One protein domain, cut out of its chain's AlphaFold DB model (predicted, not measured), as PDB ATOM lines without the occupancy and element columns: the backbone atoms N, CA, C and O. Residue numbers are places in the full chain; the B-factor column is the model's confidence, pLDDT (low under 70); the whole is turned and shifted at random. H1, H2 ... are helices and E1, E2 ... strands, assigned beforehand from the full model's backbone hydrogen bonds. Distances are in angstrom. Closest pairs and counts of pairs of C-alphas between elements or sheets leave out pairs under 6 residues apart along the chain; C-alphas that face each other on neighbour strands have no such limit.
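Overview. This is residues 75 to 204 and 215 to 234 of the 838 residues of an uncharacterized protein of Actinobacteria bacterium (UniProt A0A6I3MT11). Look for two twisted sheets of four strands, E5 to E8 and E1 to E4, set only partly face to face as a sandwich, with E5 packing on E1 and E2. E9 packs on E5 and E6, on the side away from the sheet E1 E2 E3 E4, E10 lies beyond E9, and the small helix H1 is on the sheet E1 E2 E3 E4. The printed part has 150 residues with one named helix and ten named strands, in the order H1, then E1 to E10; it is mostly strand. Both sheets are antiparallel, in the orders E1 E2 E3 E4 and E5 E6 E7 E8. The whole is compact, with a radius of gyration of the C-alphas of 14.7 A, and spans 43 by 37 by 28 A.

Arrangement. Begin with E5, residues 143 to 148, E6, 152 to 157, E7, 161 to 173, and E8, 184 to 193, a meander, each strand the antiparallel neighbour of the one before. Look at N 147 and O 154, 2.9 A, for hairpin E5 and E6, N 155 and O 163, 2.8 A, for hairpin E6 and E7, and N 164 and O 190, 2.9 A, for hairpin E7 and E8, all within hydrogen-bond range. E7 bends by 52 degrees at residue 166 and E8 by 103 degrees at residue 187. The second meander is E1, residues 82 to 88, E2, 96 to 103, E3, 106 to 111, and E4, 126 to 132. Its hairpins show N 86 and O 98, 2.9 A, N 101 and O 108, 2.8 A, and N 109 and O 131, 2.9 A, within hydrogen-bond range. The sheets' best planes are 38 degrees apart; the closest C-alphas of E1 and E5 are those of Val 84 and Ala 148, 6.3 A apart. For E9, residues 197 to 202, and E5 they are Leu 147 and Leu 200, 6.3 A. E10, residues 219 to 223, and E9 are near each other; both pair with no named strand. H1, residues 75 to 79, is on the sheet E1 E2 E3 E4 at a height over the sheet of 8.5 A; 0 of 1 O i to N i+4 pairs and 1 of 2 O i to N i+3 pairs are within range.

Along the chain. Find C-alpha 161 at (13.356, -37.049, -24.391); E7 runs 26.4 A to C-alpha 173. E2 runs 21.9 A from (-12.113, -50.738, -21.306), and E8 19.6 A. E10 ends at C-alpha 223, (-1.390, -31.556, -31.952).

Size, cuts and confidence. Gly 178 and Asp 216 have the two C-alphas farthest apart, 44.2 A. Residues 205 to 214 are not printed, a cut of 22.7 A between C-alphas 204 and 215. The link E3 to E4 is long. Residues 173 to 183 and 203 to 204 are under pLDDT 70.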
ATOM      1  N   PRO A  75      -0.449 -57.664  -8.491       90.50
ATOM      2  CA  PRO A  75       0.225 -57.459  -7.203       90.50
ATOM      3  C   PRO A  75       1.612 -56.801  -7.325       90.50
ATOM      4  O   PRO A  75       2.050 -56.110  -6.407       90.50
ATOM      5  N   GLU A  76       2.293 -56.959  -8.465       92.25
ATOM      6  CA  GLU A  76       3.591 -56.323  -8.728       92.25
ATOM      7  C   GLU A  76       3.537 -54.790  -8.867       92.25
ATOM      8  O   GLU A  76       4.571 -54.137  -8.738       92.25
ATOM      9  N   LEU A  77       2.353 -54.191  -9.051       95.62
ATOM     10  CA  LEU A  77       2.198 -52.731  -9.012       95.62
ATOM     11  C   LEU A  77       2.275 -52.161  -7.591       95.62
ATOM     12  O   LEU A  77       2.380 -50.951  -7.442       95.62
ATOM     13  N   GLY A  78       2.292 -52.992  -6.541       94.44
ATOM     14  CA  GLY A  78       2.447 -52.531  -5.155       94.44
ATOM     15  C   GLY A  78       3.750 -51.770  -4.863       94.44
ATOM     16  O   GLY A  78       3.876 -51.160  -3.803       94.44
ATOM     17  N   VAL A  79       4.707 -51.790  -5.797       95.00
ATOM     18  CA  VAL A  79       5.976 -51.038  -5.769       95.00
ATOM     19  C   VAL A  79       6.150 -50.111  -6.986       95.00
ATOM     20  O   VAL A  79       7.267 -49.692  -7.286       95.00
ATOM     21  N   ALA A  80       5.070 -49.808  -7.714       96.50
ATOM     22  CA  ALA A  80       5.095 -48.825  -8.795       96.50
ATOM     23  C   ALA A  80       5.312 -47.409  -8.237       96.50
ATOM     24  O   ALA A  80       4.741 -47.053  -7.206       96.50
ATOM     25  N   THR A  81       6.119 -46.604  -8.932       95.81
ATOM     26  CA  THR A  81       6.401 -45.206  -8.557       95.81
ATOM     27  C   THR A  81       5.389 -44.222  -9.136       95.81
ATOM     28  O   THR A  81       5.245 -43.121  -8.614       95.81
ATOM     29  N   GLU A  82       4.691 -44.626 -10.196       95.81
ATOM     30  CA  GLU A  82       3.617 -43.886 -10.855       95.81
ATOM     31  C   GLU A  82       2.658 -44.878 -11.522       95.81
ATOM     32  O   GLU A  82       3.109 -45.864 -12.113       95.81
ATOM     33  N   ILE A  83       1.352 -44.623 -11.426       95.75
ATOM     34  CA  ILE A  83       0.287 -45.373 -12.099       95.75
ATOM     35  C   ILE A  83      -0.691 -44.373 -12.730       95.75
ATOM     36  O   ILE A  83      -1.292 -43.566 -12.029       95.75
ATOM     37  N   VAL A  84      -0.886 -44.453 -14.044       93.38
ATOM     38  CA  VAL A  84      -1.889 -43.662 -14.772       93.38
ATOM     39  C   VAL A  84      -2.912 -44.579 -15.427       93.38
ATOM     40  O   VAL A  84      -2.560 -45.621 -15.988       93.38
ATOM     41  N   THR A  85      -4.188 -44.223 -15.353       91.62
ATOM     42  CA  THR A  85      -5.311 -45.057 -15.787       91.62
ATOM     43  C   THR A  85      -6.241 -44.313 -16.738       91.62
ATOM     44  O   THR A  85      -6.204 -43.094 -16.885       91.62
ATOM     45  N   GLY A  86      -7.086 -45.052 -17.456       87.31
ATOM     46  CA  GLY A  86      -8.048 -44.420 -18.346       87.31
ATOM     47  C   GLY A  86      -8.925 -45.380 -19.128       87.31
ATOM     48  O   GLY A  86      -8.937 -46.596 -18.923       87.31
ATOM     49  N   GLY A  87      -9.670 -44.797 -20.064       87.81
ATOM     50  CA  GLY A  87     -10.512 -45.518 -21.007       87.81
ATOM     51  C   GLY A  87      -9.727 -45.982 -22.232       87.81
ATOM     52  O   GLY A  87      -9.632 -45.257 -23.217       87.81
ATOM     53  N   PHE A  88      -9.184 -47.196 -22.184       88.62
ATOM     54  CA  PHE A  88      -8.411 -47.788 -23.276       88.62
ATOM     55  C   PHE A  88      -9.351 -48.550 -24.235       88.62
ATOM     56  O   PHE A  88      -9.914 -49.572 -23.832       88.62
ATOM     57  N   PRO A  89      -9.577 -48.101 -25.487       85.38
ATOM     58  CA  PRO A  89     -10.392 -48.835 -26.458       85.38
ATOM     59  C   PRO A  89      -9.726 -50.155 -26.859       85.38
ATOM     60  O   PRO A  89      -8.514 -50.205 -27.092       85.38
ATOM     61  N   SER A  90     -10.538 -51.207 -26.966       85.00
ATOM     62  CA  SER A  90     -10.126 -52.567 -27.321       85.00
ATOM     63  C   SER A  90     -10.670 -52.976 -28.694       85.00
ATOM     64  O   SER A  90     -11.418 -52.227 -29.329       85.00
ATOM     65  N   ALA A  91     -10.340 -54.178 -29.169       80.19
ATOM     66  CA  ALA A  91     -10.984 -54.740 -30.357       80.19
ATOM     67  C   ALA A  91     -12.464 -55.124 -30.122       80.19
ATOM     68  O   ALA A  91     -13.208 -55.294 -31.086       80.19
ATOM     69  N   SER A  92     -12.895 -55.265 -28.861       78.12
ATOM     70  CA  SER A  92     -14.219 -55.779 -28.470       78.12
ATOM     71  C   SER A  92     -15.163 -54.743 -27.844       78.12
ATOM     72  O   SER A  92     -16.363 -54.998 -27.754       78.12
ATOM     73  N   SER A  93     -14.664 -53.574 -27.431       78.50
ATOM     74  CA  SER A  93     -15.477 -52.471 -26.912       78.50
ATOM     75  C   SER A  93     -14.840 -51.104 -27.172       78.50
ATOM     76  O   SER A  93     -13.620 -50.937 -27.186       78.50
ATOM     77  N   SER A  94     -15.687 -50.078 -27.305       74.88
ATOM     78  CA  SER A  94     -15.257 -48.684 -27.494       74.88
ATOM     79  C   SER A  94     -14.435 -48.131 -26.324       74.88
ATOM     80  O   SER A  94     -13.776 -47.108 -26.474       74.88
ATOM     81  N   MET A  95     -14.482 -48.784 -25.158       80.81
ATOM     82  CA  MET A  95     -13.676 -48.450 -23.988       80.81
ATOM     83  C   MET A  95     -13.548 -49.664 -23.054       80.81
ATOM     84  O   MET A  95     -14.510 -50.415 -22.872       80.81
ATOM     85  N   THR A  96     -12.382 -49.832 -22.435       84.44
ATOM     86  CA  THR A  96     -12.113 -50.738 -21.306       84.44
ATOM     87  C   THR A  96     -11.315 -49.985 -20.244       84.44
ATOM     88  O   THR A  96     -10.651 -48.999 -20.568       84.44
ATOM     89  N   THR A  97     -11.352 -50.430 -18.988       87.19
ATOM     90  CA  THR A  97     -10.427 -49.918 -17.967       87.19
ATOM     91  C   THR A  97      -9.017 -50.404 -18.293       87.19
ATOM     92  O   THR A  97      -8.766 -51.609 -18.314       87.19
ATOM     93  N   GLY A  98      -8.109 -49.469 -18.548       91.62
ATOM     94  CA  GLY A  98      -6.696 -49.737 -18.798       91.62
ATOM     95  C   GLY A  98      -5.803 -48.736 -18.084       91.62
ATOM     96  O   GLY A  98      -6.287 -47.841 -17.388       91.62
ATOM     97  N   GLY A  99      -4.499 -48.883 -18.268       94.50
ATOM     98  CA  GLY A  99      -3.513 -47.999 -17.669       94.50
ATOM     99  C   GLY A  99      -2.083 -48.398 -17.993       94.50
ATOM    100  O   GLY A  99      -1.827 -49.408 -18.654       94.50
ATOM    101  N   CYS A 100      -1.154 -47.589 -17.499       96.75
ATOM    102  CA  CYS A 100       0.276 -47.843 -17.517       96.75
ATOM    103  C   CYS A 100       0.896 -47.448 -16.171       96.75
ATOM    104  O   CYS A 100       0.425 -46.534 -15.501       96.75
ATOM    105  N   ALA A 101       1.965 -48.131 -15.781       97.38
ATOM    106  CA  ALA A 101       2.667 -47.917 -14.527       97.38
ATOM    107  C   ALA A 101       4.186 -47.976 -14.723       97.38
ATOM    108  O   ALA A 101       4.694 -48.817 -15.474       97.38
ATOM    109  N   ILE A 102       4.906 -47.112 -14.007       97.81
ATOM    110  CA  ILE A 102       6.367 -47.148 -13.921       97.81
ATOM    111  C   ILE A 102       6.746 -48.110 -12.792       97.81
ATOM    112  O   ILE A 102       6.440 -47.873 -11.623       97.81
ATOM    113  N   VAL A 103       7.414 -49.211 -13.145       96.56
ATOM    114  CA  VAL A 103       7.851 -50.252 -12.206       96.56
ATOM    115  C   VAL A 103       9.370 -50.380 -12.291       96.56
ATOM    116  O   VAL A 103       9.929 -50.851 -13.285       96.56
ATOM    117  N   GLY A 104      10.059 -49.920 -11.246       93.75
ATOM    118  CA  GLY A 104      11.514 -49.765 -11.255       93.75
ATOM    119  C   GLY A 104      11.941 -48.637 -12.195       93.75
ATOM    120  O   GLY A 104      11.875 -47.473 -11.825       93.75
ATOM    121  N   THR A 105      12.386 -48.981 -13.406       92.88
ATOM    122  CA  THR A 105      12.733 -48.006 -14.463       92.88
ATOM    123  C   THR A 105      12.010 -48.264 -15.787       92.88
ATOM    124  O   THR A 105      12.271 -47.564 -16.765       92.88
ATOM    125  N   GLY A 106      11.138 -49.275 -15.848       96.38
ATOM    126  CA  GLY A 106      10.441 -49.685 -17.067       96.38
ATOM    127  C   GLY A 106       8.934 -49.468 -16.993       96.38
ATOM    128  O   GLY A 106       8.364 -49.335 -15.909       96.38
ATOM    129  N   LEU A 107       8.290 -49.452 -18.161       97.94
ATOM    130  CA  LEU A 107       6.849 -49.254 -18.288       97.94
ATOM    131  C   LEU A 107       6.111 -50.593 -18.440       97.94
ATOM    132  O   LEU A 107       6.463 -51.415 -19.292       97.94
ATOM    133  N   LYS A 108       5.053 -50.786 -17.649       97.88
ATOM    134  CA  LYS A 108       4.090 -51.886 -17.800       97.88
ATOM    135  C   LYS A 108       2.689 -51.329 -18.027       97.88
ATOM    136  O   LYS A 108       2.299 -50.408 -17.323       97.88
ATOM    137  N   CYS A 109       1.926 -51.892 -18.958       97.19
ATOM    138  CA  CYS A 109       0.579 -51.430 -19.304       97.19
ATOM    139  C   CYS A 109      -0.446 -52.576 -19.319       97.19
ATOM    140  O   CYS A 109      -0.076 -53.750 -19.355       97.19
ATOM    141  N   TRP A 110      -1.736 -52.235 -19.290       96.00
ATOM    142  CA  TRP A 110      -2.867 -53.164 -19.412       96.00
ATOM    143  C   TRP A 110      -4.105 -52.473 -20.008       96.00
ATOM    144  O   TRP A 110      -4.186 -51.247 -20.066       96.00
ATOM    145  N   GLY A 111      -5.100 -53.269 -20.402       94.62
ATOM    146  CA  GLY A 111      -6.356 -52.801 -20.994       94.62
ATOM    147  C   GLY A 111      -6.414 -53.000 -22.509       94.62
ATOM    148  O   GLY A 111      -5.766 -53.892 -23.062       94.62
ATOM    149  N   GLY A 112      -7.257 -52.213 -23.176       93.19
ATOM    150  CA  GLY A 112      -7.414 -52.232 -24.630       93.19
ATOM    151  C   GLY A 112      -6.193 -51.688 -25.380       93.19
ATOM    152  O   GLY A 112      -5.468 -50.829 -24.884       93.19
ATOM    153  N   ASN A 113      -5.970 -52.182 -26.594       93.12
ATOM    154  CA  ASN A 113      -4.800 -51.884 -27.419       93.12
ATOM    155  C   ASN A 113      -5.170 -51.595 -28.889       93.12
ATOM    156  O   ASN A 113      -4.347 -51.789 -29.787       93.12
ATOM    157  N   LYS A 114      -6.409 -51.132 -29.152       88.81
ATOM    158  CA  LYS A 114      -6.976 -50.898 -30.504       88.81
ATOM    159  C   LYS A 114      -6.072 -50.056 -31.421       88.81
ATOM    160  O   LYS A 114      -6.138 -50.211 -32.638       88.81
ATOM    161  N   TYR A 115      -5.230 -49.192 -30.849       88.56
ATOM    162  CA  TYR A 115      -4.325 -48.290 -31.567       88.56
ATOM    163  C   TYR A 115      -2.831 -48.564 -31.312       88.56
ATOM    164  O   TYR A 115      -1.996 -47.818 -31.815       88.56
ATOM    165  N   GLY A 116      -2.468 -49.610 -30.559       91.62
ATOM    166  CA  GLY A 116      -1.080 -49.900 -30.162       91.62
ATOM    167  C   GLY A 116      -0.620 -49.177 -28.888       91.62
ATOM    168  O   GLY A 116       0.569 -49.174 -28.569       91.62
ATOM    169  N   GLN A 117      -1.543 -48.553 -28.149       92.38
ATOM    170  CA  GLN A 117      -1.242 -47.676 -27.016       92.38
ATOM    171  C   GLN A 117      -0.621 -48.369 -25.785       92.38
ATOM    172  O   GLN A 117      -0.084 -47.676 -24.923       92.38
ATOM    173  N   LEU A 118      -0.642 -49.707 -25.691       95.44
ATOM    174  CA  LEU A 118       0.085 -50.437 -24.635       95.44
ATOM    175  C   LEU A 118       1.605 -50.497 -24.884       95.44
ATOM    176  O   LEU A 118       2.352 -50.936 -24.013       95.44
ATOM    177  N   GLY A 119       2.069 -50.090 -26.068       94.75
ATOM    178  CA  GLY A 119       3.491 -50.030 -26.403       94.75
ATOM    179  C   GLY A 119       4.175 -51.381 -26.603       94.75
ATOM    180  O   GLY A 119       5.382 -51.481 -26.427       94.75
ATOM    181  N   THR A 120       3.422 -52.420 -26.962       95.19
ATOM    182  CA  THR A 120       3.880 -53.818 -27.088       95.19
ATOM    183  C   THR A 120       4.260 -54.234 -28.514       95.19
ATOM    184  O   THR A 120       4.212 -55.422 -28.836       95.19
ATOM    185  N   GLU A 121       4.493 -53.273 -29.416       93.50
ATOM    186  CA  GLU A 121       4.694 -53.492 -30.866       93.50
ATOM    187  C   GLU A 121       3.555 -54.284 -31.561       93.50
ATOM    188  O   GLU A 121       3.652 -54.699 -32.716       93.50
ATOM    189  N   THR A 122       2.408 -54.423 -30.886       92.50
ATOM    190  CA  THR A 122       1.197 -55.133 -31.323       92.50
ATOM    191  C   THR A 122      -0.055 -54.304 -31.017       92.50
ATOM    192  O   THR A 122      -0.005 -53.355 -30.242       92.50
ATOM    193  N   THR A 123      -1.192 -54.677 -31.610       91.31
ATOM    194  CA  THR A 123      -2.543 -54.170 -31.277       91.31
ATOM    195  C   THR A 123      -3.361 -55.208 -30.496       91.31
ATOM    196  O   THR A 123      -4.586 -55.236 -30.571       91.31
ATOM    197  N   ASN A 124      -2.687 -56.117 -29.785       92.94
ATOM    198  CA  ASN A 124      -3.340 -57.162 -28.996       92.94
ATOM    199  C   ASN A 124      -3.754 -56.596 -27.632       92.94
ATOM    200  O   ASN A 124      -2.905 -56.077 -26.906       92.94
ATOM    201  N   ASP A 125      -5.038 -56.698 -27.293       93.75
ATOM    202  CA  ASP A 125      -5.575 -56.294 -25.987       93.75
ATOM    203  C   ASP A 125      -4.976 -57.138 -24.846       93.75
ATOM    204  O   ASP A 125      -4.741 -58.336 -25.011       93.75
ATOM    205  N   SER A 126      -4.790 -56.543 -23.663       94.62
ATOM    206  CA  SER A 126      -4.317 -57.248 -22.462       94.62
ATOM    207  C   SER A 126      -5.128 -56.835 -21.231       94.62
ATOM    208  O   SER A 126      -4.673 -56.112 -20.347       94.62
ATOM    209  N   LEU A 127      -6.395 -57.258 -21.197       90.88
ATOM    210  CA  LEU A 127      -7.388 -56.783 -20.220       90.88
ATOM    211  C   LEU A 127      -7.127 -57.258 -18.776       90.88
ATOM    212  O   LEU A 127      -7.575 -56.622 -17.827       90.88
ATOM    213  N   THR A 128      -6.428 -58.384 -18.606       88.38
ATOM    214  CA  THR A 128      -6.255 -59.084 -17.315       88.38
ATOM    215  C   THR A 128      -4.798 -59.432 -17.000       88.38
ATOM    216  O   THR A 128      -4.528 -60.182 -16.063       88.38
ATOM    217  N   SER A 129      -3.835 -58.921 -17.771       93.38
ATOM    218  CA  SER A 129      -2.399 -59.180 -17.596       93.38
ATOM    219  C   SER A 129      -1.593 -57.914 -17.857       93.38
ATOM    220  O   SER A 129      -1.906 -57.163 -18.777       93.38
ATOM    221  N   LEU A 130      -0.528 -57.695 -17.082       96.06
ATOM    222  CA  LEU A 130       0.436 -56.644 -17.397       96.06
ATOM    223  C   LEU A 130       1.333 -57.086 -18.549       96.06
ATOM    224  O   LEU A 130       1.868 -58.194 -18.553       96.06
ATOM    225  N   VAL A 131       1.521 -56.184 -19.503       97.06
ATOM    226  CA  VAL A 131       2.474 -56.319 -20.603       97.06
ATOM    227  C   VAL A 131       3.571 -55.274 -20.455       97.06
ATOM    228  O   VAL A 131       3.312 -54.134 -20.079       97.06
ATOM    229  N   VAL A 132       4.815 -55.674 -20.715       97.38
ATOM    230  CA  VAL A 132       5.968 -54.765 -20.724       97.38
ATOM    231  C   VAL A 132       5.971 -54.023 -22.055       97.38
ATOM    232  O   VAL A 132       5.884 -54.663 -23.102       97.38
ATOM    233  N   ALA A 133       6.078 -52.696 -22.021       97.44
ATOM    234  CA  ALA A 133       6.231 -51.916 -23.242       97.44
ATOM    235  C   ALA A 133       7.657 -52.069 -23.793       97.44
ATOM    236  O   ALA A 133       8.631 -52.060 -23.033       97.44
ATOM    237  N   THR A 134       7.790 -52.191 -25.111       97.38
ATOM    238  CA  THR A 134       9.066 -52.407 -25.803       97.38
ATOM    239  C   THR A 134       9.321 -51.345 -26.868       97.38
ATOM    240  O   THR A 134       8.410 -50.670 -27.345       97.38
ATOM    241  N   GLU A 135      10.587 -51.190 -27.235       95.19
ATOM    242  CA  GLU A 135      11.039 -50.416 -28.383       95.19
ATOM    243  C   GLU A 135      12.033 -51.278 -29.177       95.19
ATOM    244  O   GLU A 135      13.114 -51.607 -28.689       95.19
ATOM    245  N   SER A 136      11.659 -51.676 -30.398       93.75
ATOM    246  CA  SER A 136      12.408 -52.645 -31.221       93.75
ATOM    247  C   SER A 136      12.637 -54.001 -30.524       93.75
ATOM    248  O   SER A 136      13.725 -54.573 -30.587       93.75
ATOM    249  N   GLY A 137      11.624 -54.501 -29.811       93.38
ATOM    250  CA  GLY A 137      11.652 -55.752 -29.048       93.38
ATOM    251  C   GLY A 137      12.426 -55.701 -27.724       93.38
ATOM    252  O   GLY A 137      12.460 -56.698 -27.001       93.38
ATOM    253  N   VAL A 138      13.032 -54.562 -27.370       96.31
ATOM    254  CA  VAL A 138      13.748 -54.366 -26.098       96.31
ATOM    255  C   VAL A 138      12.821 -53.681 -25.088       96.31
ATOM    256  O   VAL A 138      12.200 -52.685 -25.450       96.31
ATOM    257  N   PRO A 139      12.713 -54.149 -23.827       96.62
ATOM    258  CA  PRO A 139      11.952 -53.459 -22.786       96.62
ATOM    259  C   PRO A 139      12.343 -51.985 -22.640       96.62
ATOM    260  O   PRO A 139      13.519 -51.658 -22.453       96.62
ATOM    261  N   LEU A 140      11.348 -51.099 -22.688       96.00
ATOM    262  CA  LEU A 140      11.549 -49.670 -22.481       96.00
ATOM    263  C   LEU A 140      12.071 -49.425 -21.055       96.00
ATOM    264  O   LEU A 140      11.540 -49.976 -20.089       96.00
ATOM    265  N   SER A 141      13.114 -48.604 -20.923       95.75
ATOM    266  CA  SER A 141      13.820 -48.378 -19.658       95.75
ATOM    267  C   SER A 141      14.244 -46.920 -19.476       95.75
ATOM    268  O   SER A 141      14.321 -46.149 -20.433       95.75
ATOM    269  N   GLY A 142      14.493 -46.541 -18.222       96.12
ATOM    270  CA  GLY A 142      14.776 -45.162 -17.833       96.12
ATOM    271  C   GLY A 142      13.556 -44.241 -17.912       96.12
ATOM    272  O   GLY A 142      13.741 -43.052 -18.135       96.12
ATOM    273  N   VAL A 143      12.331 -44.758 -17.771       97.81
ATOM    274  CA  VAL A 143      11.095 -43.952 -17.770       97.81
ATOM    275  C   VAL A 143      10.970 -43.174 -16.455       97.81
ATOM    276  O   VAL A 143      11.232 -43.731 -15.391       97.81
ATOM    277  N   THR A 144      10.591 -41.894 -16.529       96.38
ATOM    278  CA  THR A 144      10.571 -40.964 -15.378       96.38
ATOM    279  C   THR A 144       9.264 -40.190 -15.176       96.38
ATOM    280  O   THR A 144       9.126 -39.543 -14.146       96.38
ATOM    281  N   ASP A 145       8.363 -40.195 -16.159       95.62
ATOM    282  CA  ASP A 145       7.074 -39.477 -16.176       95.62
ATOM    283  C   ASP A 145       6.214 -40.175 -17.254       95.62
ATOM    284  O   ASP A 145       6.738 -40.459 -18.342       95.62
ATOM    285  N   VAL A 146       4.946 -40.506 -16.985       95.25
ATOM    286  CA  VAL A 146       4.028 -41.126 -17.966       95.25
ATOM    287  C   VAL A 146       2.670 -40.421 -18.025       95.25
ATOM    288  O   VAL A 146       2.099 -40.033 -17.016       95.25
ATOM    289  N   LEU A 147       2.113 -40.304 -19.234       91.81
ATOM    290  CA  LEU A 147       0.768 -39.788 -19.489       91.81
ATOM    291  C   LEU A 147       0.006 -40.746 -20.409       91.81
ATOM    292  O   LEU A 147       0.466 -41.042 -21.512       91.81
ATOM    293  N   ALA A 148      -1.185 -41.179 -19.996       89.12
ATOM    294  CA  ALA A 148      -2.069 -42.018 -20.800       89.12
ATOM    295  C   ALA A 148      -3.433 -41.343 -21.011       89.12
ATOM    296  O   ALA A 148      -4.180 -41.126 -20.064       89.12
ATOM    297  N   THR A 149      -3.802 -41.059 -22.262       81.50
ATOM    298  CA  THR A 149      -5.128 -40.507 -22.626       81.50
ATOM    299  C   THR A 149      -6.069 -41.590 -23.173       81.50
ATOM    300  O   THR A 149      -6.954 -41.334 -23.993       81.50
ATOM    301  N   GLY A 150      -5.838 -42.848 -22.782       79.50
ATOM    302  CA  GLY A 150      -6.581 -44.037 -23.215       79.50
ATOM    303  C   GLY A 150      -6.291 -44.499 -24.649       79.50
ATOM    304  O   GLY A 150      -6.175 -45.695 -24.901       79.50
ATOM    305  N   ARG A 151      -6.135 -43.566 -25.598       86.88
ATOM    306  CA  ARG A 151      -5.825 -43.823 -27.025       86.88
ATOM    307  C   ARG A 151      -4.348 -43.660 -27.372       86.88
ATOM    308  O   ARG A 151      -3.899 -44.144 -28.411       86.88
ATOM    309  N   THR A 152      -3.634 -42.940 -26.521       88.50
ATOM    310  CA  THR A 152      -2.248 -42.518 -26.687       88.50
ATOM    311  C   THR A 152      -1.559 -42.688 -25.343       88.50
ATOM    312  O   THR A 152      -2.123 -42.311 -24.313       88.50
ATOM    313  N   THR A 153      -0.337 -43.208 -25.371       93.25
ATOM    314  CA  THR A 153       0.555 -43.239 -24.210       93.25
ATOM    315  C   THR A 153       1.799 -42.437 -24.559       93.25
ATOM    316  O   THR A 153       2.369 -42.609 -25.635       93.25
ATOM    317  N   CYS A 154       2.215 -41.553 -23.662       94.31
ATOM    318  CA  CYS A 154       3.431 -40.764 -23.772       94.31
ATOM    319  C   CYS A 154       4.291 -40.957 -22.522       94.31
ATOM    320  O   CYS A 154       3.771 -41.172 -21.431       94.31
ATOM    321  N   VAL A 155       5.606 -40.868 -22.686       97.06
ATOM    322  CA  VAL A 155       6.608 -41.039 -21.626       97.06
ATOM    323  C   VAL A 155       7.717 -40.005 -21.759       97.06
ATOM    324  O   VAL A 155       8.080 -39.628 -22.876       97.06
ATOM    325  N   ILE A 156       8.306 -39.605 -20.635       97.56
ATOM    326  CA  ILE A 156       9.647 -39.008 -20.598       97.56
ATOM    327  C   ILE A 156      10.628 -40.078 -20.121       97.56
ATOM    328  O   ILE A 156      10.322 -40.851 -19.210       97.56
ATOM    329  N   VAL A 157      11.806 -40.123 -20.740       97.00
ATOM    330  CA  VAL A 157      12.935 -40.954 -20.293       97.00
ATOM    331  C   VAL A 157      14.101 -40.097 -19.784       97.00
ATOM    332  O   VAL A 157      14.180 -38.909 -20.091       97.00
ATOM    333  N   THR A 158      15.029 -40.683 -19.020       95.06
ATOM    334  CA  THR A 158      16.065 -40.004 -18.200       95.06
ATOM    335  C   THR A 158      16.937 -38.935 -18.878       95.06
ATOM    336  O   THR A 158      17.588 -38.168 -18.175       95.06
ATOM    337  N   ASN A 159      16.994 -38.856 -20.211       93.00
ATOM    338  CA  ASN A 159      17.687 -37.780 -20.941       93.00
ATOM    339  C   ASN A 159      16.782 -36.563 -21.263       93.00
ATOM    340  O   ASN A 159      17.202 -35.652 -21.977       93.00
ATOM    341  N   GLY A 160      15.540 -36.549 -20.770       95.12
ATOM    342  CA  GLY A 160      14.533 -35.528 -21.060       95.12
ATOM    343  C   GLY A 160      13.899 -35.649 -22.449       95.12
ATOM    344  O   GLY A 160      13.280 -34.687 -22.909       95.12
ATOM    345  N   ALA A 161      14.075 -36.774 -23.151       96.44
ATOM    346  CA  ALA A 161      13.356 -37.049 -24.391       96.44
ATOM    347  C   ALA A 161      11.920 -37.493 -24.086       96.44
ATOM    348  O   ALA A 161      11.707 -38.353 -23.230       96.44
ATOM    349  N   ALA A 162      10.954 -36.946 -24.822       95.94
ATOM    350  CA  ALA A 162       9.561 -37.367 -24.771       95.94
ATOM    351  C   ALA A 162       9.240 -38.277 -25.966       95.94
ATOM    352  O   ALA A 162       9.521 -37.921 -27.118       95.94
ATOM    353  N   LYS A 163       8.632 -39.435 -25.702       95.69
ATOM    354  CA  LYS A 163       8.165 -40.389 -26.718       95.69
ATOM    355  C   LYS A 163       6.667 -40.635 -26.572       95.69
ATOM    356  O   LYS A 163       6.175 -40.673 -25.452       95.69
ATOM    357  N   CYS A 164       5.962 -40.842 -27.680       94.25
ATOM    358  CA  CYS A 164       4.537 -41.184 -27.694       94.25
ATOM    359  C   CYS A 164       4.241 -42.350 -28.644       94.25
ATOM    360  O   CYS A 164       4.985 -42.599 -29.594       94.25
ATOM    361  N   ILE A 165       3.140 -43.048 -28.380       93.44
ATOM    362  CA  ILE A 165       2.656 -44.213 -29.127       93.44
ATOM    363  C   ILE A 165       1.119 -44.237 -29.132       93.44
ATOM    364  O   ILE A 165       0.481 -43.585 -28.300       93.44
ATOM    365  N   GLY A 166       0.503 -44.977 -30.055       90.81
ATOM    366  CA  GLY A 166      -0.952 -45.046 -30.196       90.81
ATOM    367  C   GLY A 166      -1.510 -44.086 -31.251       90.81
ATOM    368  O   GLY A 166      -0.901 -43.853 -32.301       90.81
ATOM    369  N   ALA A 167      -2.698 -43.536 -30.995       86.75
ATOM    370  CA  ALA A 167      -3.390 -42.636 -31.917       86.75
ATOM    371  C   ALA A 167      -2.623 -41.314 -32.130       86.75
ATOM    372  O   ALA A 167      -2.164 -40.684 -31.179       86.75
ATOM    373  N   GLY A 168      -2.499 -40.896 -33.393       84.38
ATOM    374  CA  GLY A 168      -1.740 -39.720 -33.845       84.38
ATOM    375  C   GLY A 168      -0.265 -39.991 -34.182       84.38
ATOM    376  O   GLY A 168       0.347 -39.200 -34.899       84.38
ATOM    377  N   PHE A 169       0.301 -41.118 -33.735       87.62
ATOM    378  CA  PHE A 169       1.748 -41.379 -33.768       87.62
ATOM    379  C   PHE A 169       2.136 -42.556 -34.677       87.62
ATOM    380  O   PHE A 169       2.961 -43.392 -34.324       87.62
ATOM    381  N   GLY A 170       1.562 -42.618 -35.880       82.19
ATOM    382  CA  GLY A 170       1.987 -43.578 -36.901       82.19
ATOM    383  C   GLY A 170       1.311 -43.381 -38.256       82.19
ATOM    384  O   GLY A 170       0.739 -42.327 -38.534       82.19
ATOM    385  N   SER A 171       1.406 -44.403 -39.108       75.25
ATOM    386  CA  SER A 171       0.908 -44.406 -40.491       75.25
ATOM    387  C   SER A 171      -0.169 -45.461 -40.768       75.25
ATOM    388  O   SER A 171      -0.673 -45.530 -41.888       75.25
ATOM    389  N   GLU A 172      -0.525 -46.297 -39.790       74.25
ATOM    390  CA  GLU A 172      -1.600 -47.278 -39.950       74.25
ATOM    391  C   GLU A 172      -2.954 -46.578 -39.828       74.25
ATOM    392  O   GLU A 172      -3.181 -45.807 -38.899       74.25
ATOM    393  N   ARG A 173      -3.861 -46.819 -40.779       68.19
ATOM    394  CA  ARG A 173      -5.150 -46.124 -40.859       68.19
ATOM    395  C   ARG A 173      -6.279 -47.045 -40.425       68.19
ATOM    396  O   ARG A 173      -6.506 -48.075 -41.056       68.19
ATOM    397  N   TYR A 174      -7.030 -46.653 -39.399       60.72
ATOM    398  CA  TYR A 174      -8.245 -47.377 -39.021       60.72
ATOM    399  C   TYR A 174      -9.384 -47.046 -40.005       60.72
ATOM    400  O   TYR A 174      -9.668 -45.871 -40.250       60.72
ATOM    401  N   GLN A 175     -10.037 -48.062 -40.580       55.38
ATOM    402  CA  GLN A 175     -11.348 -47.910 -41.227       55.38
ATOM    403  C   GLN A 175     -12.428 -48.154 -40.175       55.38
ATOM    404  O   GLN A 175     -12.347 -49.132 -39.435       55.38
ATOM    405  N   SER A 176     -13.396 -47.246 -40.069       53.44
ATOM    406  CA  SER A 176     -14.282 -47.205 -38.912       53.44
ATOM    407  C   SER A 176     -15.493 -48.129 -38.995       53.44
ATOM    408  O   SER A 176     -16.107 -48.341 -40.037       53.44
ATOM    409  N   ASP A 177     -15.878 -48.588 -37.810       50.41
ATOM    410  CA  ASP A 177     -17.100 -49.300 -37.428       50.41
ATOM    411  C   ASP A 177     -18.333 -48.362 -37.352       50.41
ATOM    412  O   ASP A 177     -19.338 -48.672 -36.716       50.41
ATOM    413  N   GLY A 178     -18.268 -47.202 -38.018       51.94
ATOM    414  CA  GLY A 178     -19.340 -46.205 -38.094       51.94
ATOM    415  C   GLY A 178     -19.364 -45.155 -36.976       51.94
ATOM    416  O   GLY A 178     -20.152 -44.217 -37.082       51.94
ATOM    417  N   LEU A 179     -18.517 -45.261 -35.942       52.72
ATOM    418  CA  LEU A 179     -18.558 -44.347 -34.786       52.72
ATOM    419  C   LEU A 179     -17.433 -43.306 -34.716       52.72
ATOM    420  O   LEU A 179     -17.611 -42.297 -34.037       52.72
ATOM    421  N   GLU A 180     -16.304 -43.493 -35.408       52.75
ATOM    422  CA  GLU A 180     -15.159 -42.573 -35.304       52.75
ATOM    423  C   GLU A 180     -14.524 -42.186 -36.649       52.75
ATOM    424  O   GLU A 180     -14.637 -42.882 -37.662       52.75
ATOM    425  N   GLN A 181     -13.864 -41.025 -36.657       52.28
ATOM    426  CA  GLN A 181     -13.206 -40.438 -37.824       52.28
ATOM    427  C   GLN A 181     -11.767 -40.971 -37.968       52.28
ATOM    428  O   GLN A 181     -11.160 -41.397 -36.990       52.28
ATOM    429  N   TYR A 182     -11.219 -40.963 -39.191       52.84
ATOM    430  CA  TYR A 182      -9.927 -41.582 -39.532       52.84
ATOM    431  C   TYR A 182      -8.736 -41.069 -38.697       52.84
ATOM    432  O   TYR A 182      -8.066 -40.113 -39.086       52.84
ATOM    433  N   ALA A 183      -8.415 -41.758 -37.603       59.31
ATOM    434  CA  ALA A 183      -7.145 -41.611 -36.908       59.31
ATOM    435  C   ALA A 183      -6.077 -42.505 -37.560       59.31
ATOM    436  O   ALA A 183      -6.308 -43.697 -37.799       59.31
ATOM    437  N   ASN A 184      -4.896 -41.934 -37.804       74.94
ATOM    438  CA  ASN A 184      -3.688 -42.730 -37.993       74.94
ATOM    439  C   ASN A 184      -3.181 -43.181 -36.615       74.94
ATOM    440  O   ASN A 184      -3.275 -42.421 -35.648       74.94
ATOM    441  N   TYR A 185      -2.616 -44.378 -36.519       80.00
ATOM    442  CA  TYR A 185      -2.032 -44.911 -35.290       80.00
ATOM    443  C   TYR A 185      -0.699 -45.621 -35.556       80.00
ATOM    444  O   TYR A 185      -0.343 -45.898 -36.707       80.00
ATOM    445  N   GLY A 186       0.060 -45.871 -34.488       82.88
ATOM    446  CA  GLY A 186       1.371 -46.511 -34.551       82.88
ATOM    447  C   GLY A 186       1.639 -47.418 -33.356       82.88
ATOM    448  O   GLY A 186       1.337 -47.071 -32.215       82.88
ATOM    449  N   LYS A 187       2.239 -48.578 -33.647       89.25
ATOM    450  CA  LYS A 187       2.668 -49.592 -32.666       89.25
ATOM    451  C   LYS A 187       4.110 -49.387 -32.177       89.25
ATOM    452  O   LYS A 187       4.602 -50.189 -31.393       89.25
ATOM    453  N   THR A 188       4.799 -48.359 -32.666       91.44
ATOM    454  CA  THR A 188       6.207 -48.056 -32.375       91.44
ATOM    455  C   THR A 188       6.340 -46.669 -31.754       91.44
ATOM    456  O   THR A 188       5.553 -45.768 -32.043       91.44
ATOM    457  N   TRP A 189       7.321 -46.498 -30.867       94.50
ATOM    458  CA  TRP A 189       7.516 -45.246 -30.140       94.50
ATOM    459  C   TRP A 189       8.073 -44.154 -31.052       94.50
ATOM    460  O   TRP A 189       9.160 -44.283 -31.614       94.50
ATOM    461  N   VAL A 190       7.353 -43.041 -31.156       94.06
ATOM    462  CA  VAL A 190       7.807 -41.846 -31.868       94.06
ATOM    463  C   VAL A 190       8.405 -40.868 -30.866       94.06
ATOM    464  O   VAL A 190       7.740 -40.461 -29.917       94.06
ATOM    465  N   THR A 191       9.656 -40.456 -31.078       94.94
ATOM    466  CA  THR A 191      10.293 -39.411 -30.260       94.94
ATOM    467  C   THR A 191       9.787 -38.037 -30.702       94.94
ATOM    468  O   THR A 191      10.165 -37.545 -31.761       94.94
ATOM    469  N   ILE A 192       8.925 -37.425 -29.888       92.75
ATOM    470  CA  ILE A 192       8.252 -36.143 -30.172       92.75
ATOM    471  C   ILE A 192       9.050 -34.918 -29.695       92.75
ATOM    472  O   ILE A 192       8.820 -33.798 -30.158       92.75
ATOM    473  N   MET A 193       9.997 -35.130 -28.775       93.44
ATOM    474  CA  MET A 193      10.972 -34.144 -28.309       93.44
ATOM    475  C   MET A 193      12.256 -34.884 -27.919       93.44
ATOM    476  O   MET A 193      12.196 -35.860 -27.178       93.44
ATOM    477  N   SER A 194      13.417 -34.456 -28.419       93.94
ATOM    478  CA  SER A 194      14.688 -35.184 -28.247       93.94
ATOM    479  C   SER A 194      15.383 -34.959 -26.900       93.94
ATOM    480  O   SER A 194      16.203 -35.783 -26.502       93.94
ATOM    481  N   SER A 195      15.081 -33.856 -26.211       94.50
ATOM    482  CA  SER A 195      15.602 -33.509 -24.881       94.50
ATOM    483  C   SER A 195      14.830 -32.323 -24.290       94.50
ATOM    484  O   SER A 195      14.222 -31.557 -25.039       94.50
ATOM    485  N   GLY A 196      14.944 -32.098 -22.978       93.50
ATOM    486  CA  GLY A 196      14.452 -30.887 -22.307       93.50
ATOM    487  C   GLY A 196      12.995 -30.925 -21.833       93.50
ATOM    488  O   GLY A 196      12.545 -29.951 -21.230       93.50
ATOM    489  N   ALA A 197      12.267 -32.026 -22.044       95.19
ATOM    490  CA  ALA A 197      10.983 -32.257 -21.386       95.19
ATOM    491  C   ALA A 197      11.194 -32.546 -19.886       95.19
ATOM    492  O   ALA A 197      12.141 -33.240 -19.513       95.19
ATOM    493  N   ARG A 198      10.312 -32.012 -19.030       94.75
ATOM    494  CA  ARG A 198      10.322 -32.217 -17.567       94.75
ATOM    495  C   ARG A 198       9.024 -32.833 -17.035       94.75
ATOM    496  O   ARG A 198       9.079 -33.551 -16.045       94.75
ATOM    497  N   ARG A 199       7.886 -32.519 -17.663       92.81
ATOM    498  CA  ARG A 199       6.547 -33.063 -17.374       92.81
ATOM    499  C   ARG A 199       5.743 -33.168 -18.662       92.81
ATOM    500  O   ARG A 199       5.821 -32.253 -19.488       92.81
ATOM    501  N   LEU A 200       4.937 -34.212 -18.794       90.69
ATOM    502  CA  LEU A 200       3.844 -34.310 -19.761       90.69
ATOM    503  C   LEU A 200       2.565 -33.686 -19.178       90.69
ATOM    504  O   LEU A 200       2.372 -33.660 -17.967       90.69
ATOM    505  N   ALA A 201       1.680 -33.187 -20.039       85.00
ATOM    506  CA  ALA A 201       0.343 -32.731 -19.664       85.00
ATOM    507  C   ALA A 201      -0.649 -32.942 -20.821       85.00
ATOM    508  O   ALA A 201      -0.286 -32.822 -21.994       85.00
ATOM    509  N   SER A 202      -1.914 -33.228 -20.500       73.38
ATOM    510  CA  SER A 202      -3.006 -33.312 -21.483       73.38
ATOM    511  C   SER A 202      -3.940 -32.113 -21.348       73.38
ATOM    512  O   SER A 202      -4.285 -31.720 -20.237       73.38
ATOM    513  N   SER A 203      -4.402 -31.540 -22.464       63.25
ATOM    514  CA  SER A 203      -5.397 -30.458 -22.407       63.25
ATOM    515  C   SER A 203      -6.835 -30.965 -22.197       63.25
ATOM    516  O   SER A 203      -7.705 -30.188 -21.796       63.25
ATOM    517  N   SER A 204      -7.089 -32.265 -22.410       60.50
ATOM    518  CA  SER A 204      -8.346 -32.956 -22.089       60.50
ATOM    519  C   SER A 204      -8.166 -34.478 -21.940       60.50
ATOM    520  O   SER A 204      -7.195 -35.063 -22.417       60.50
ATOM    521  N   THR A 215      12.369 -28.058 -18.939       93.56
ATOM    522  CA  THR A 215      13.319 -27.833 -17.835       93.56
ATOM    523  C   THR A 215      13.557 -26.352 -17.512       93.56
ATOM    524  O   THR A 215      13.960 -26.040 -16.399       93.56
ATOM    525  N   ASP A 216      13.277 -25.445 -18.451       93.75
ATOM    526  CA  ASP A 216      13.322 -23.983 -18.270       93.75
ATOM    527  C   ASP A 216      12.028 -23.386 -17.665       93.75
ATOM    528  O   ASP A 216      11.957 -22.186 -17.401       93.75
ATOM    529  N   GLY A 217      10.997 -24.209 -17.430       92.56
ATOM    530  CA  GLY A 217       9.698 -23.759 -16.927       92.56
ATOM    531  C   GLY A 217       8.808 -23.074 -17.971       92.56
ATOM    532  O   GLY A 217       7.829 -22.433 -17.585       92.56
ATOM    533  N   THR A 218       9.121 -23.187 -19.266       92.50
ATOM    534  CA  THR A 218       8.200 -22.838 -20.361       92.50
ATOM    535  C   THR A 218       7.200 -23.966 -20.621       92.50
ATOM    536  O   THR A 218       7.495 -25.147 -20.405       92.50
ATOM    537  N   HIS A 219       6.006 -23.608 -21.096       89.69
ATOM    538  CA  HIS A 219       4.917 -24.544 -21.385       89.69
ATOM    539  C   HIS A 219       4.543 -24.510 -22.875       89.69
ATOM    540  O   HIS A 219       4.130 -23.472 -23.404       89.69
ATOM    541  N   TRP A 220       4.675 -25.662 -23.536       89.75
ATOM    542  CA  TRP A 220       4.510 -25.839 -24.982       89.75
ATOM    543  C   TRP A 220       3.466 -26.913 -25.278       89.75
ATOM    544  O   TRP A 220       3.457 -27.943 -24.610       89.75
ATOM    545  N   CYS A 221       2.648 -26.722 -26.312       87.31
ATOM    546  CA  CYS A 221       1.673 -27.718 -26.775       87.31
ATOM    547  C   CYS A 221       1.796 -27.969 -28.283       87.31
ATOM    548  O   CYS A 221       2.235 -27.097 -29.033       87.31
ATOM    549  N   ALA A 222       1.390 -29.153 -28.734       86.38
ATOM    550  CA  ALA A 222       1.299 -29.520 -30.143       86.38
ATOM    551  C   ALA A 222       0.131 -30.487 -30.372       86.38
ATOM    552  O   ALA A 222      -0.205 -31.274 -29.491       86.38
ATOM    553  N   GLN A 223      -0.460 -30.486 -31.570       85.25
ATOM    554  CA  GLN A 223      -1.390 -31.556 -31.952       85.25
ATOM    555  C   GLN A 223      -0.634 -32.884 -32.138       85.25
ATOM    556  O   GLN A 223       0.495 -32.894 -32.639       85.25
ATOM    557  N   ASN A 224      -1.267 -33.997 -31.761       82.88
ATOM    558  CA  ASN A 224      -0.711 -35.347 -31.830       82.88
ATOM    559  C   ASN A 224      -0.342 -35.692 -33.278       82.88
ATOM    560  O   ASN A 224      -1.201 -35.760 -34.159       82.88
ATOM    561  N   SER A 225       0.953 -35.877 -33.518       83.69
ATOM    562  CA  SER A 225       1.542 -36.020 -34.844       83.69
ATOM    563  C   SER A 225       2.898 -36.703 -34.727       83.69
ATOM    564  O   SER A 225       3.647 -36.442 -33.785       83.69
ATOM    565  N   VAL A 226       3.267 -37.500 -35.733       84.19
ATOM    566  CA  VAL A 226       4.623 -38.064 -35.860       84.19
ATOM    567  C   VAL A 226       5.720 -36.991 -35.934       84.19
ATOM    568  O   VAL A 226       6.864 -37.248 -35.573       84.19
ATOM    569  N   THR A 227       5.364 -35.776 -36.356       85.75
ATOM    570  CA  THR A 227       6.198 -34.569 -36.294       85.75
ATOM    571  C   THR A 227       5.345 -33.426 -35.727       85.75
ATOM    572  O   THR A 227       4.591 -32.803 -36.487       85.75
ATOM    573  N   PRO A 228       5.368 -33.173 -34.405       86.88
ATOM    574  CA  PRO A 228       4.507 -32.169 -33.787       86.88
ATOM    575  C   PRO A 228       4.984 -30.739 -34.074       86.88
ATOM    576  O   PRO A 228       6.137 -30.386 -33.818       86.88
ATOM    577  N   SER A 229       4.070 -29.891 -34.547       89.25
ATOM    578  CA  SER A 229       4.293 -28.444 -34.655       89.25
ATOM    579  C   SER A 229       4.082 -27.792 -33.288       89.25
ATOM    580  O   SER A 229       2.960 -27.443 -32.927       89.25
ATOM    581  N   TRP A 230       5.163 -27.672 -32.518       89.44
ATOM    582  CA  TRP A 230       5.151 -27.108 -31.169       89.44
ATOM    583  C   TRP A 230       4.864 -25.600 -31.148       89.44
ATOM    584  O   TRP A 230       5.525 -24.819 -31.830       89.44
ATOM    585  N   VAL A 231       3.920 -25.198 -30.297       87.69
ATOM    586  CA  VAL A 231       3.539 -23.809 -30.017       87.69
ATOM    587  C   VAL A 231       3.862 -23.495 -28.556       87.69
ATOM    588  O   VAL A 231       3.400 -24.192 -27.652       87.69
ATOM    589  N   ASP A 232       4.649 -22.445 -28.325       89.00
ATOM    590  CA  ASP A 232       4.855 -21.868 -26.993       89.00
ATOM    591  C   ASP A 232       3.571 -21.146 -26.564       89.00
ATOM    592  O   ASP A 232       3.007 -20.353 -27.320       89.00
ATOM    593  N   SER A 233       3.095 -21.410 -25.350       82.38
ATOM    594  CA  SER A 233       1.930 -20.713 -24.798       82.38
ATOM    595  C   SER A 233       2.219 -19.286 -24.300       82.38
ATOM    596  O   SER A 233       1.288 -18.595 -23.887       82.38
ATOM    597  N   GLY A 234       3.483 -18.841 -24.329       86.38
ATOM    598  CA  GLY A 234       3.929 -17.539 -23.824       86.38
ATOM    599  C   GLY A 234       4.013 -17.469 -22.295       86.38
ATOM    600  O   GLY A 234       4.101 -16.378 -21.730       86.38
TER     601      GLY A 234